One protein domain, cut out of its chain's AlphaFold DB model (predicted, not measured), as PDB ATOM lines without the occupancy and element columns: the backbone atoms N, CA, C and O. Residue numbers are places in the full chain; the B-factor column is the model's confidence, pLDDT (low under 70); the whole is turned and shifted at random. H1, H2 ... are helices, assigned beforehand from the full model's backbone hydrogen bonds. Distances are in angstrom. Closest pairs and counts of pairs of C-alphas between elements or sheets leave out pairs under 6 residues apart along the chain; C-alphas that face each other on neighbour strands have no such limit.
ATOM      1  N   ASN A  63      47.957 198.138 -12.161       82.06
ATOM      2  CA  ASN A  63      47.749 197.916 -13.590       82.06
ATOM      3  C   ASN A  63      46.439 197.179 -13.927       82.06
ATOM      4  O   ASN A  63      46.070 197.175 -15.097       82.06
ATOM      5  N   VAL A  64      45.712 196.614 -12.953       84.25
ATOM      6  CA  VAL A  64      44.382 196.007 -13.179       84.25
ATOM      7  C   VAL A  64      43.384 197.034 -13.722       84.25
ATOM      8  O   VAL A  64      42.614 196.732 -14.627       84.25
ATOM      9  N   LEU A  65      43.410 198.271 -13.213       83.88
ATOM     10  CA  LEU A  65      42.512 199.345 -13.669       83.88
ATOM     11  C   LEU A  65      42.818 199.804 -15.094       83.88
ATOM     12  O   LEU A  65      41.925 200.235 -15.826       83.88
ATOM     13  N   ARG A  66      44.104 199.813 -15.440       85.81
ATOM     14  CA  ARG A  66      44.601 200.345 -16.701       85.81
ATOM     15  C   ARG A  66      45.919 199.657 -17.063       85.81
ATOM     16  O   ARG A  66      46.987 200.165 -16.717       85.81
ATOM     17  N   PRO A  67      45.867 198.530 -17.780       85.62
ATOM     18  CA  PRO A  67      47.068 197.944 -18.347       85.62
ATOM     19  C   PRO A  67      47.580 198.854 -19.469       85.62
ATOM     20  O   PRO A  67      46.873 199.142 -20.431       85.62
ATOM     21  N   GLU A  68      48.815 199.339 -19.337       86.56
ATOM     22  CA  GLU A  68      49.431 200.238 -20.329       86.56
ATOM     23  C   GLU A  68      50.117 199.487 -21.478       86.56
ATOM     24  O   GLU A  68      50.437 200.072 -22.512       86.56
ATOM     25  N   THR A  69      50.355 198.185 -21.307       89.94
ATOM     26  CA  THR A  69      51.043 197.338 -22.285       89.94
ATOM     27  C   THR A  69      50.284 196.036 -22.512       89.94
ATOM     28  O   THR A  69      49.527 195.583 -21.653       89.94
ATOM     29  N   MET A  70      50.517 195.413 -23.670       85.25
ATOM     30  CA  MET A  70      49.956 194.096 -23.989       85.25
ATOM     31  C   MET A  70      50.395 193.040 -22.968       85.25
ATOM     32  O   MET A  70      49.577 192.254 -22.508       85.25
ATOM     33  N   ASP A  71      51.667 193.063 -22.561       87.31
ATOM     34  CA  ASP A  71      52.193 192.129 -21.561       87.31
ATOM     35  C   ASP A  71      51.509 192.310 -20.206       87.31
ATOM     36  O   ASP A  71      51.204 191.318 -19.545       87.31
ATOM     37  N   ALA A  72      51.225 193.559 -19.814       86.94
ATOM     38  CA  ALA A  72      50.477 193.855 -18.598       86.94
ATOM     39  C   ALA A  72      49.042 193.314 -18.674       86.94
ATOM     40  O   ALA A  72      48.594 192.706 -17.708       86.94
ATOM     41  N   LEU A  73      48.361 193.483 -19.815       88.31
ATOM     42  CA  LEU A  73      47.004 192.976 -20.047       88.31
ATOM     43  C   LEU A  73      46.945 191.441 -19.983       88.31
ATOM     44  O   LEU A  73      46.118 190.888 -19.274       88.31
ATOM     45  N   VAL A  74      47.864 190.759 -20.672       88.44
ATOM     46  CA  VAL A  74      47.962 189.286 -20.701       88.44
ATOM     47  C   VAL A  74      48.435 188.710 -19.360       88.44
ATOM     48  O   VAL A  74      48.263 187.532 -19.073       88.44
ATOM     49  N   SER A  75      49.101 189.513 -18.530       87.06
ATOM     50  CA  SER A  75      49.504 189.104 -17.181       87.06
ATOM     51  C   SER A  75      48.428 189.308 -16.125       87.06
ATOM     52  O   SER A  75      48.691 188.984 -14.967       87.06
ATOM     53  N   LEU A  76      47.278 189.885 -16.486       86.56
ATOM     54  CA  LEU A  76      46.211 190.059 -15.520       86.56
ATOM     55  C   LEU A  76      45.720 188.686 -15.044       86.56
ATOM     56  O   LEU A  76      45.633 187.750 -15.838       86.56
ATOM     57  N   PRO A  77      45.424 188.557 -13.747       85.06
ATOM     58  CA  PRO A  77      44.794 187.358 -13.222       85.06
ATOM     59  C   PRO A  77      43.414 187.158 -13.858       85.06
ATOM     60  O   PRO A  77      42.678 188.123 -14.065       85.06
ATOM     61  N   VAL A  78      43.080 185.902 -14.148       88.94
ATOM     62  CA  VAL A  78      41.811 185.533 -14.786       88.94
ATOM     63  C   VAL A  78      40.688 185.582 -13.756       88.94
ATOM     64  O   VAL A  78      40.788 185.008 -12.665       88.94
ATOM     65  N   GLY A  79      39.617 186.282 -14.114       88.75
ATOM     66  CA  GLY A  79      38.430 186.425 -13.290       88.75
ATOM     67  C   GLY A  79      37.537 185.180 -13.318       88.75
ATOM     68  O   GLY A  79      37.484 184.476 -14.327       88.75
ATOM     69  N   PRO A  80      36.773 184.911 -12.246       88.25
ATOM     70  CA  PRO A  80      35.824 183.797 -12.186       88.25
ATOM     71  C   PRO A  80      34.723 183.858 -13.253       88.25
ATOM     72  O   PRO A  80      34.132 182.828 -13.562       88.25
ATOM     73  N   PHE A  81      34.449 185.040 -13.812       88.69
ATOM     74  CA  PHE A  81      33.452 185.236 -14.866       88.69
ATOM     75  C   PHE A  81      34.077 185.501 -16.245       88.69
ATOM     76  O   PHE A  81      33.389 185.986 -17.143       88.69
ATOM     77  N   ALA A  82      35.368 185.203 -16.428       87.88
ATOM     78  CA  ALA A  82      36.026 185.301 -17.729       87.88
ATOM     79  C   ALA A  82      35.324 184.431 -18.792       87.88
ATOM     80  O   ALA A  82      34.804 183.352 -18.501       87.88
ATOM     81  N   GLY A  83      35.319 184.895 -20.041       81.56
ATOM     82  CA  GLY A  83      34.831 184.170 -21.210       81.56
ATOM     83  C   GLY A  83      33.312 184.102 -21.355       81.56
ATOM     84  O   GLY A  83      32.834 183.503 -22.317       81.56
ATOM     85  N   SER A  84      32.551 184.698 -20.439       79.94
ATOM     86  CA  SER A  84      31.089 184.718 -20.507       79.94
ATOM     87  C   SER A  84      30.595 186.028 -21.122       79.94
ATOM     88  O   SER A  84      31.041 187.119 -20.764       79.94
ATOM     89  N   LEU A  85      29.645 185.939 -22.053       74.00
ATOM     90  CA  LEU A  85      28.961 187.129 -22.559       74.00
ATOM     91  C   LEU A  85      28.050 187.713 -21.476       74.00
ATOM     92  O   LEU A  85      27.560 187.000 -20.602       74.00
ATOM     93  N   ALA A  86      27.780 189.019 -21.550       72.88
ATOM     94  CA  ALA A  86      26.954 189.702 -20.557       72.88
ATOM     95  C   ALA A  86      25.559 189.078 -20.392       72.88
ATOM     96  O   ALA A  86      24.985 189.104 -19.305       72.88
ATOM     97  N   GLU A  87      25.027 188.504 -21.470       75.56
ATOM     98  CA  GLU A  87      23.743 187.813 -21.521       75.56
ATOM     99  C   GLU A  87      23.780 186.383 -20.954       75.56
ATOM    100  O   GLU A  87      22.722 185.807 -20.701       75.56
ATOM    101  N   GLU A  88      24.970 185.810 -20.769       81.62
ATOM    102  CA  GLU A  88      25.191 184.434 -20.303       81.62
ATOM    103  C   GLU A  88      25.525 184.357 -18.808       81.62
ATOM    104  O   GLU A  88      25.513 183.268 -18.235       81.62
ATOM    105  N   TYR A  89      25.783 185.496 -18.156       81.81
ATOM    106  CA  TYR A  89      26.049 185.529 -16.723       81.81
ATOM    107  C   TYR A  89      24.858 185.007 -15.912       81.81
ATOM    108  O   TYR A  89      23.728 185.491 -16.038       81.81
ATOM    109  N   ASP A  90      25.132 184.091 -14.983       86.62
ATOM    110  CA  ASP A  90      24.187 183.770 -13.922       86.62
ATOM    111  C   ASP A  90      24.148 184.935 -12.922       86.62
ATOM    112  O   ASP A  90      25.075 185.172 -12.140       86.62
ATOM    113  N   ALA A  91      23.050 185.692 -12.957       86.62
ATOM    114  CA  ALA A  91      22.847 186.848 -12.095       86.62
ATOM    115  C   ALA A  91      22.935 186.502 -10.597       86.62
ATOM    116  O   ALA A  91      23.346 187.355  -9.808       86.62
ATOM    117  N   GLU A  92      22.572 185.282 -10.189       89.25
ATOM    118  CA  GLU A  92      22.677 184.855  -8.792       89.25
ATOM    119  C   GLU A  92      24.131 184.568  -8.402       89.25
ATOM    120  O   GLU A  92      24.539 184.908  -7.289       89.25
ATOM    121  N   GLU A  93      24.947 184.023  -9.307       88.50
ATOM    122  CA  GLU A  93      26.379 183.812  -9.060       88.50
ATOM    123  C   GLU A  93      27.146 185.134  -8.995       88.50
ATOM    124  O   GLU A  93      27.914 185.355  -8.054       88.50
ATOM    125  N   VAL A  94      26.875 186.052  -9.928       88.62
ATOM    126  CA  VAL A  94      27.461 187.401  -9.907       88.62
ATOM    127  C   VAL A  94      27.058 188.128  -8.630       88.62
ATOM    128  O   VAL A  94      27.902 188.707  -7.947       88.62
ATOM    129  N   LYS A  95      25.781 188.064  -8.244       89.81
ATOM    130  CA  LYS A  95      25.307 188.670  -6.999       89.81
ATOM    131  C   LYS A  95      25.973 188.052  -5.772       89.81
ATOM    132  O   LYS A  95      26.382 188.790  -4.884       89.81
ATOM    133  N   LYS A  96      26.138 186.730  -5.735       90.25
ATOM    134  CA  LYS A  96      26.836 186.035  -4.647       90.25
ATOM    135  C   LYS A  96      28.302 186.467  -4.539       90.25
ATOM    136  O   LYS A  96      28.791 186.629  -3.424       90.25
ATOM    137  N   ALA A  97      28.984 186.678  -5.666       88.75
ATOM    138  CA  ALA A  97      30.341 187.221  -5.688       88.75
ATOM    139  C   ALA A  97      30.382 188.695  -5.249       88.75
ATOM    140  O   ALA A  97      31.296 189.104  -4.549       88.75
ATOM    141  N   LEU A  98      29.375 189.497  -5.597       89.44
ATOM    142  CA  LEU A  98      29.276 190.885  -5.133       89.44
ATOM    143  C   LEU A  98      28.896 190.991  -3.648       89.44
ATOM    144  O   LEU A  98      29.298 191.940  -2.982       89.44
ATOM    145  N   ASP A  99      28.163 190.021  -3.098       89.62
ATOM    146  CA  ASP A  99      27.784 189.989  -1.681       89.62
ATOM    147  C   ASP A  99      28.995 189.794  -0.747       89.62
ATOM    148  O   ASP A  99      28.916 190.142   0.435       89.62
ATOM    149  N   THR A 100      30.127 189.283  -1.251       88.25
ATOM    150  CA  THR A 100      31.378 189.198  -0.478       88.25
ATOM    151  C   THR A 100      32.151 190.513  -0.439       88.25
ATOM    152  O   THR A 100      33.068 190.651   0.371       88.25
ATOM    153  N   PHE A 101      31.781 191.499  -1.259       88.25
ATOM    154  CA  PHE A 101      32.467 192.783  -1.290       88.25
ATOM    155  C   PHE A 101      32.079 193.630  -0.069       88.25
ATOM    156  O   PHE A 101      30.922 193.632   0.372       88.25
ATOM    157  N   PRO A 102      33.017 194.416   0.486       87.38
ATOM    158  CA  PRO A 102      32.698 195.337   1.563       87.38
ATOM    159  C   PRO A 102      31.734 196.416   1.068       87.38
ATOM    160  O   PRO A 102      31.901 196.995  -0.005       87.38
ATOM    161  N   LYS A 103      30.729 196.743   1.882       87.94
ATOM    162  CA  LYS A 103      29.803 197.836   1.570       87.94
ATOM    163  C   LYS A 103      30.536 199.170   1.658       87.94
ATOM    164  O   LYS A 103      30.933 199.585   2.744       87.94
ATOM    165  N   ILE A 104      30.659 199.861   0.531       84.69
ATOM    166  CA  ILE A 104      31.210 201.214   0.488       84.69
ATOM    167  C   ILE A 104      30.141 202.244   0.862       84.69
ATOM    168  O   ILE A 104      29.025 202.234   0.342       84.69
ATOM    169  N   THR A 105      30.491 203.153   1.772       85.12
ATOM    170  CA  THR A 105      29.683 204.326   2.126       85.12
ATOM    171  C   THR A 105      30.162 205.556   1.348       85.12
ATOM    172  O   THR A 105      31.257 205.572   0.786       85.12
ATOM    173  N   GLY A 106      29.366 206.631   1.336       81.50
ATOM    174  CA  GLY A 106      29.757 207.896   0.697       81.50
ATOM    175  C   GLY A 106      31.006 208.559   1.302       81.50
ATOM    176  O   GLY A 106      31.584 209.443   0.676       81.50
ATOM    177  N   GLU A 107      31.438 208.120   2.486       87.31
ATOM    178  CA  GLU A 107      32.608 208.634   3.208       87.31
ATOM    179  C   GLU A 107      33.889 207.827   2.946       87.31
ATOM    180  O   GLU A 107      34.941 208.177   3.477       87.31
ATOM    181  N   ALA A 108      33.827 206.770   2.128       87.56
ATOM    182  CA  ALA A 108      34.991 205.942   1.831       87.56
ATOM    183  C   ALA A 108      36.163 206.774   1.284       87.56
ATOM    184  O   ALA A 108      35.993 207.718   0.501       87.56
ATOM    185  N   SER A 109      37.372 206.405   1.685       90.44
ATOM    186  CA  SER A 109      38.607 206.985   1.179       90.44
ATOM    187  C   SER A 109      38.776 206.717  -0.320       90.44
ATOM    188  O   SER A 109      38.133 205.852  -0.920       90.44
ATOM    189  N   GLN A 110      39.661 207.482  -0.961       89.25
ATOM    190  CA  GLN A 110      39.984 207.262  -2.370       89.25
ATOM    191  C   GLN A 110      40.571 205.865  -2.604       89.25
ATOM    192  O   GLN A 110      40.188 205.216  -3.572       89.25
ATOM    193  N   GLN A 111      41.421 205.394  -1.689       86.88
ATOM    194  CA  GLN A 111      42.046 204.077  -1.767       86.88
ATOM    195  C   GLN A 111      41.013 202.950  -1.656       86.88
ATOM    196  O   GLN A 111      41.032 202.033  -2.467       86.88
ATOM    197  N   GLU A 112      40.057 203.046  -0.728       87.75
ATOM    198  CA  GLU A 112      38.985 202.045  -0.596       87.75
ATOM    199  C   GLU A 112      38.119 201.962  -1.857       87.75
ATOM    200  O   GLU A 112      37.814 200.866  -2.330       87.75
ATOM    201  N   ARG A 113      37.758 203.114  -2.440       89.56
ATOM    202  CA  ARG A 113      37.012 203.155  -3.708       89.56
ATOM    203  C   ARG A 113      37.797 202.525  -4.848       89.56
ATOM    204  O   ARG A 113      37.226 201.794  -5.650       89.56
ATOM    205  N   GLU A 114      39.087 202.814  -4.926       89.69
ATOM    206  CA  GLU A 114      39.950 202.275  -5.967       89.69
ATOM    207  C   GLU A 114      40.095 200.754  -5.845       89.69
ATOM    208  O   GLU A 114      39.882 200.048  -6.828       89.69
ATOM    209  N   THR A 115      40.363 200.236  -4.643       88.81
ATOM    210  CA  THR A 115      40.411 198.791  -4.377       88.81
ATOM    211  C   THR A 115      39.091 198.117  -4.738       88.81
ATOM    212  O   THR A 115      39.090 197.053  -5.350       88.81
ATOM    213  N   TYR A 116      37.956 198.736  -4.420       89.81
ATOM    214  CA  TYR A 116      36.645 198.199  -4.782       89.81
ATOM    215  C   TYR A 116      36.452 198.101  -6.299       89.81
ATOM    216  O   TYR A 116      36.006 197.070  -6.797       89.81
ATOM    217  N   VAL A 117      36.844 199.134  -7.052       90.62
ATOM    218  CA  VAL A 117      36.778 199.105  -8.523       90.62
ATOM    219  C   VAL A 117      37.742 198.069  -9.106       90.62
ATOM    220  O   VAL A 117      37.338 197.331 -10.002       90.62
ATOM    221  N   LYS A 118      38.975 197.958  -8.588       90.50
ATOM    222  CA  LYS A 118      39.938 196.919  -9.005       90.50
ATOM    223  C   LYS A 118      39.337 195.524  -8.878       90.50
ATOM    224  O   LYS A 118      39.431 194.738  -9.810       90.50
ATOM    225  N   ASN A 119      38.669 195.259  -7.759       89.88
ATOM    226  CA  ASN A 119      38.012 193.983  -7.510       89.88
ATOM    227  C   ASN A 119      36.857 193.708  -8.474       89.88
ATOM    228  O   ASN A 119      36.728 192.590  -8.959       89.88
ATOM    229  N   ILE A 120      36.047 194.720  -8.806       90.19
ATOM    230  CA  ILE A 120      34.995 194.551  -9.820       90.19
ATOM    231  C   ILE A 120      35.615 194.194 -11.169       90.19
ATOM    232  O   ILE A 120      35.148 193.267 -11.815       90.19
ATOM    233  N   ILE A 121      36.657 194.910 -11.596       89.75
ATOM    234  CA  ILE A 121      37.318 194.641 -12.881       89.75
ATOM    235  C   ILE A 121      37.919 193.233 -12.888       89.75
ATOM    236  O   ILE A 121      37.752 192.504 -13.859       89.75
ATOM    237  N   ALA A 122      38.560 192.836 -11.791       89.94
ATOM    238  CA  ALA A 122      39.169 191.523 -11.646       89.94
ATOM    239  C   ALA A 122      38.171 190.360 -11.744       89.94
ATOM    240  O   ALA A 122      38.531 189.317 -12.277       89.94
ATOM    241  N   LEU A 123      36.918 190.529 -11.296       89.38
ATOM    242  CA  LEU A 123      35.891 189.485 -11.421       89.38
ATOM    243  C   LEU A 123      35.642 189.058 -12.877       89.38
ATOM    244  O   LEU A 123      35.328 187.896 -13.134       89.38
ATOM    245  N   PHE A 124      35.796 189.999 -13.806       89.44
ATOM    246  CA  PHE A 124      35.518 189.835 -15.233       89.44
ATOM    247  C   PHE A 124      36.788 189.930 -16.088       89.44
ATOM    248  O   PHE A 124      36.704 190.119 -17.299       89.44
ATOM    249  N   ALA A 125      37.970 189.872 -15.469       89.56
ATOM    250  CA  ALA A 125      39.225 189.940 -16.198       89.56
ATOM    251  C   ALA A 125      39.366 188.707 -17.100       89.56
ATOM    252  O   ALA A 125      39.383 187.576 -16.623       89.56
ATOM    253  N   GLU A 126      39.436 188.942 -18.405       88.00
ATOM    254  CA  GLU A 126      39.469 187.886 -19.416       88.00
ATOM    255  C   GLU A 126      40.808 187.147 -19.454       88.00
ATOM    256  O   GLU A 126      41.869 187.729 -19.203       88.00
ATOM    257  N   ASP A 127      40.765 185.882 -19.875       89.12
ATOM    258  CA  ASP A 127      41.963 185.101 -20.198       89.12
ATOM    259  C   ASP A 127      42.513 185.511 -21.574       89.12
ATOM    260  O   ASP A 127      42.296 184.875 -22.613       89.12
ATOM    261  N   TYR A 128      43.194 186.658 -21.601       87.19
ATOM    262  CA  TYR A 128      43.821 187.157 -22.815       87.19
ATOM    263  C   TYR A 128      45.018 186.295 -23.197       87.19
ATOM    264  O   TYR A 128      46.109 186.398 -22.641       87.19
ATOM    265  N   THR A 129      44.849 185.516 -24.254       84.81
ATOM    266  CA  THR A 129      45.955 184.792 -24.871       84.81
ATOM    267  C   THR A 129      46.928 185.774 -25.552       84.81
ATOM    268  O   THR A 129      46.493 186.613 -26.349       84.81
ATOM    269  N   PRO A 130      48.253 185.678 -25.318       85.19
ATOM    270  CA  PRO A 130      49.213 186.540 -25.996       85.19
ATOM    271  C   PRO A 130      49.201 186.294 -27.511       85.19
ATOM    272  O   PRO A 130      49.108 185.142 -27.944       85.19
ATOM    273  N   PRO A 131      49.421 187.329 -28.346       79.38
ATOM    274  CA  PRO A 131      49.496 187.166 -29.801       79.38
ATOM    275  C   PRO A 131      50.531 186.125 -30.249       79.38
ATOM    276  O   PRO A 131      50.354 185.466 -31.275       79.38
ATOM    277  N   SER A 132      51.599 185.939 -29.465       78.88
ATOM    278  CA  SER A 132      52.624 184.933 -29.735       78.88
ATOM    279  C   SER A 132      52.073 183.506 -29.742       78.88
ATOM    280  O   SER A 132      52.536 182.698 -30.541       78.88
ATOM    281  N   ALA A 133      51.050 183.198 -28.938       77.81
ATOM    282  CA  ALA A 133      50.449 181.867 -28.910       77.81
ATOM    283  C   ALA A 133      49.824 181.497 -30.263       77.81
ATOM    284  O   ALA A 133      49.951 180.359 -30.709       77.81
TER     285      ALA A 133
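This is residues 63 to 133 of the 240 residues of the protein "von Willebrand factor type A domain-containing protein" of Aureibacillus halotolerans (UniProt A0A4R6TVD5). With little regular structure, this is a loose, flat, open frame of loops holding three helices that do not pack on one another: the longest, H3, has H2 near it, while H1 sits apart from both. Residues 106 to 111 stick out. The printed part has 71 residues, of which 28 lie in H1, H2 and H3, in that order; the class is all helix, with no named strand. The radius of gyration of the C-alphas is 14.0 A and the spans are 45 by 29 by 15 A.

Look first at H1, residues 70 to 74; it is apart from H2, residues 91 to 99, and from H3, residues 110 to 123. H2 and H3 are near each other, their closest C-alphas 8.3 A apart. In H1, H2 and H3 every O i to N i+4 pair is within hydrogen-bond range.

Find C-alpha 70 at (49.956, 194.096, -23.989), where H1 begins. H2 measures 11.9 A from first to last C-alpha. H3 runs 20.4 A to C-alpha 123 at (35.891, 189.485, -11.421).

The C-alphas of Glu 107 and Ala 133 are the two farthest apart, at 45.5 A. The link from H1 to H2 is long. The printed part has no cut, and no printed residue is under 70 in pLDDT.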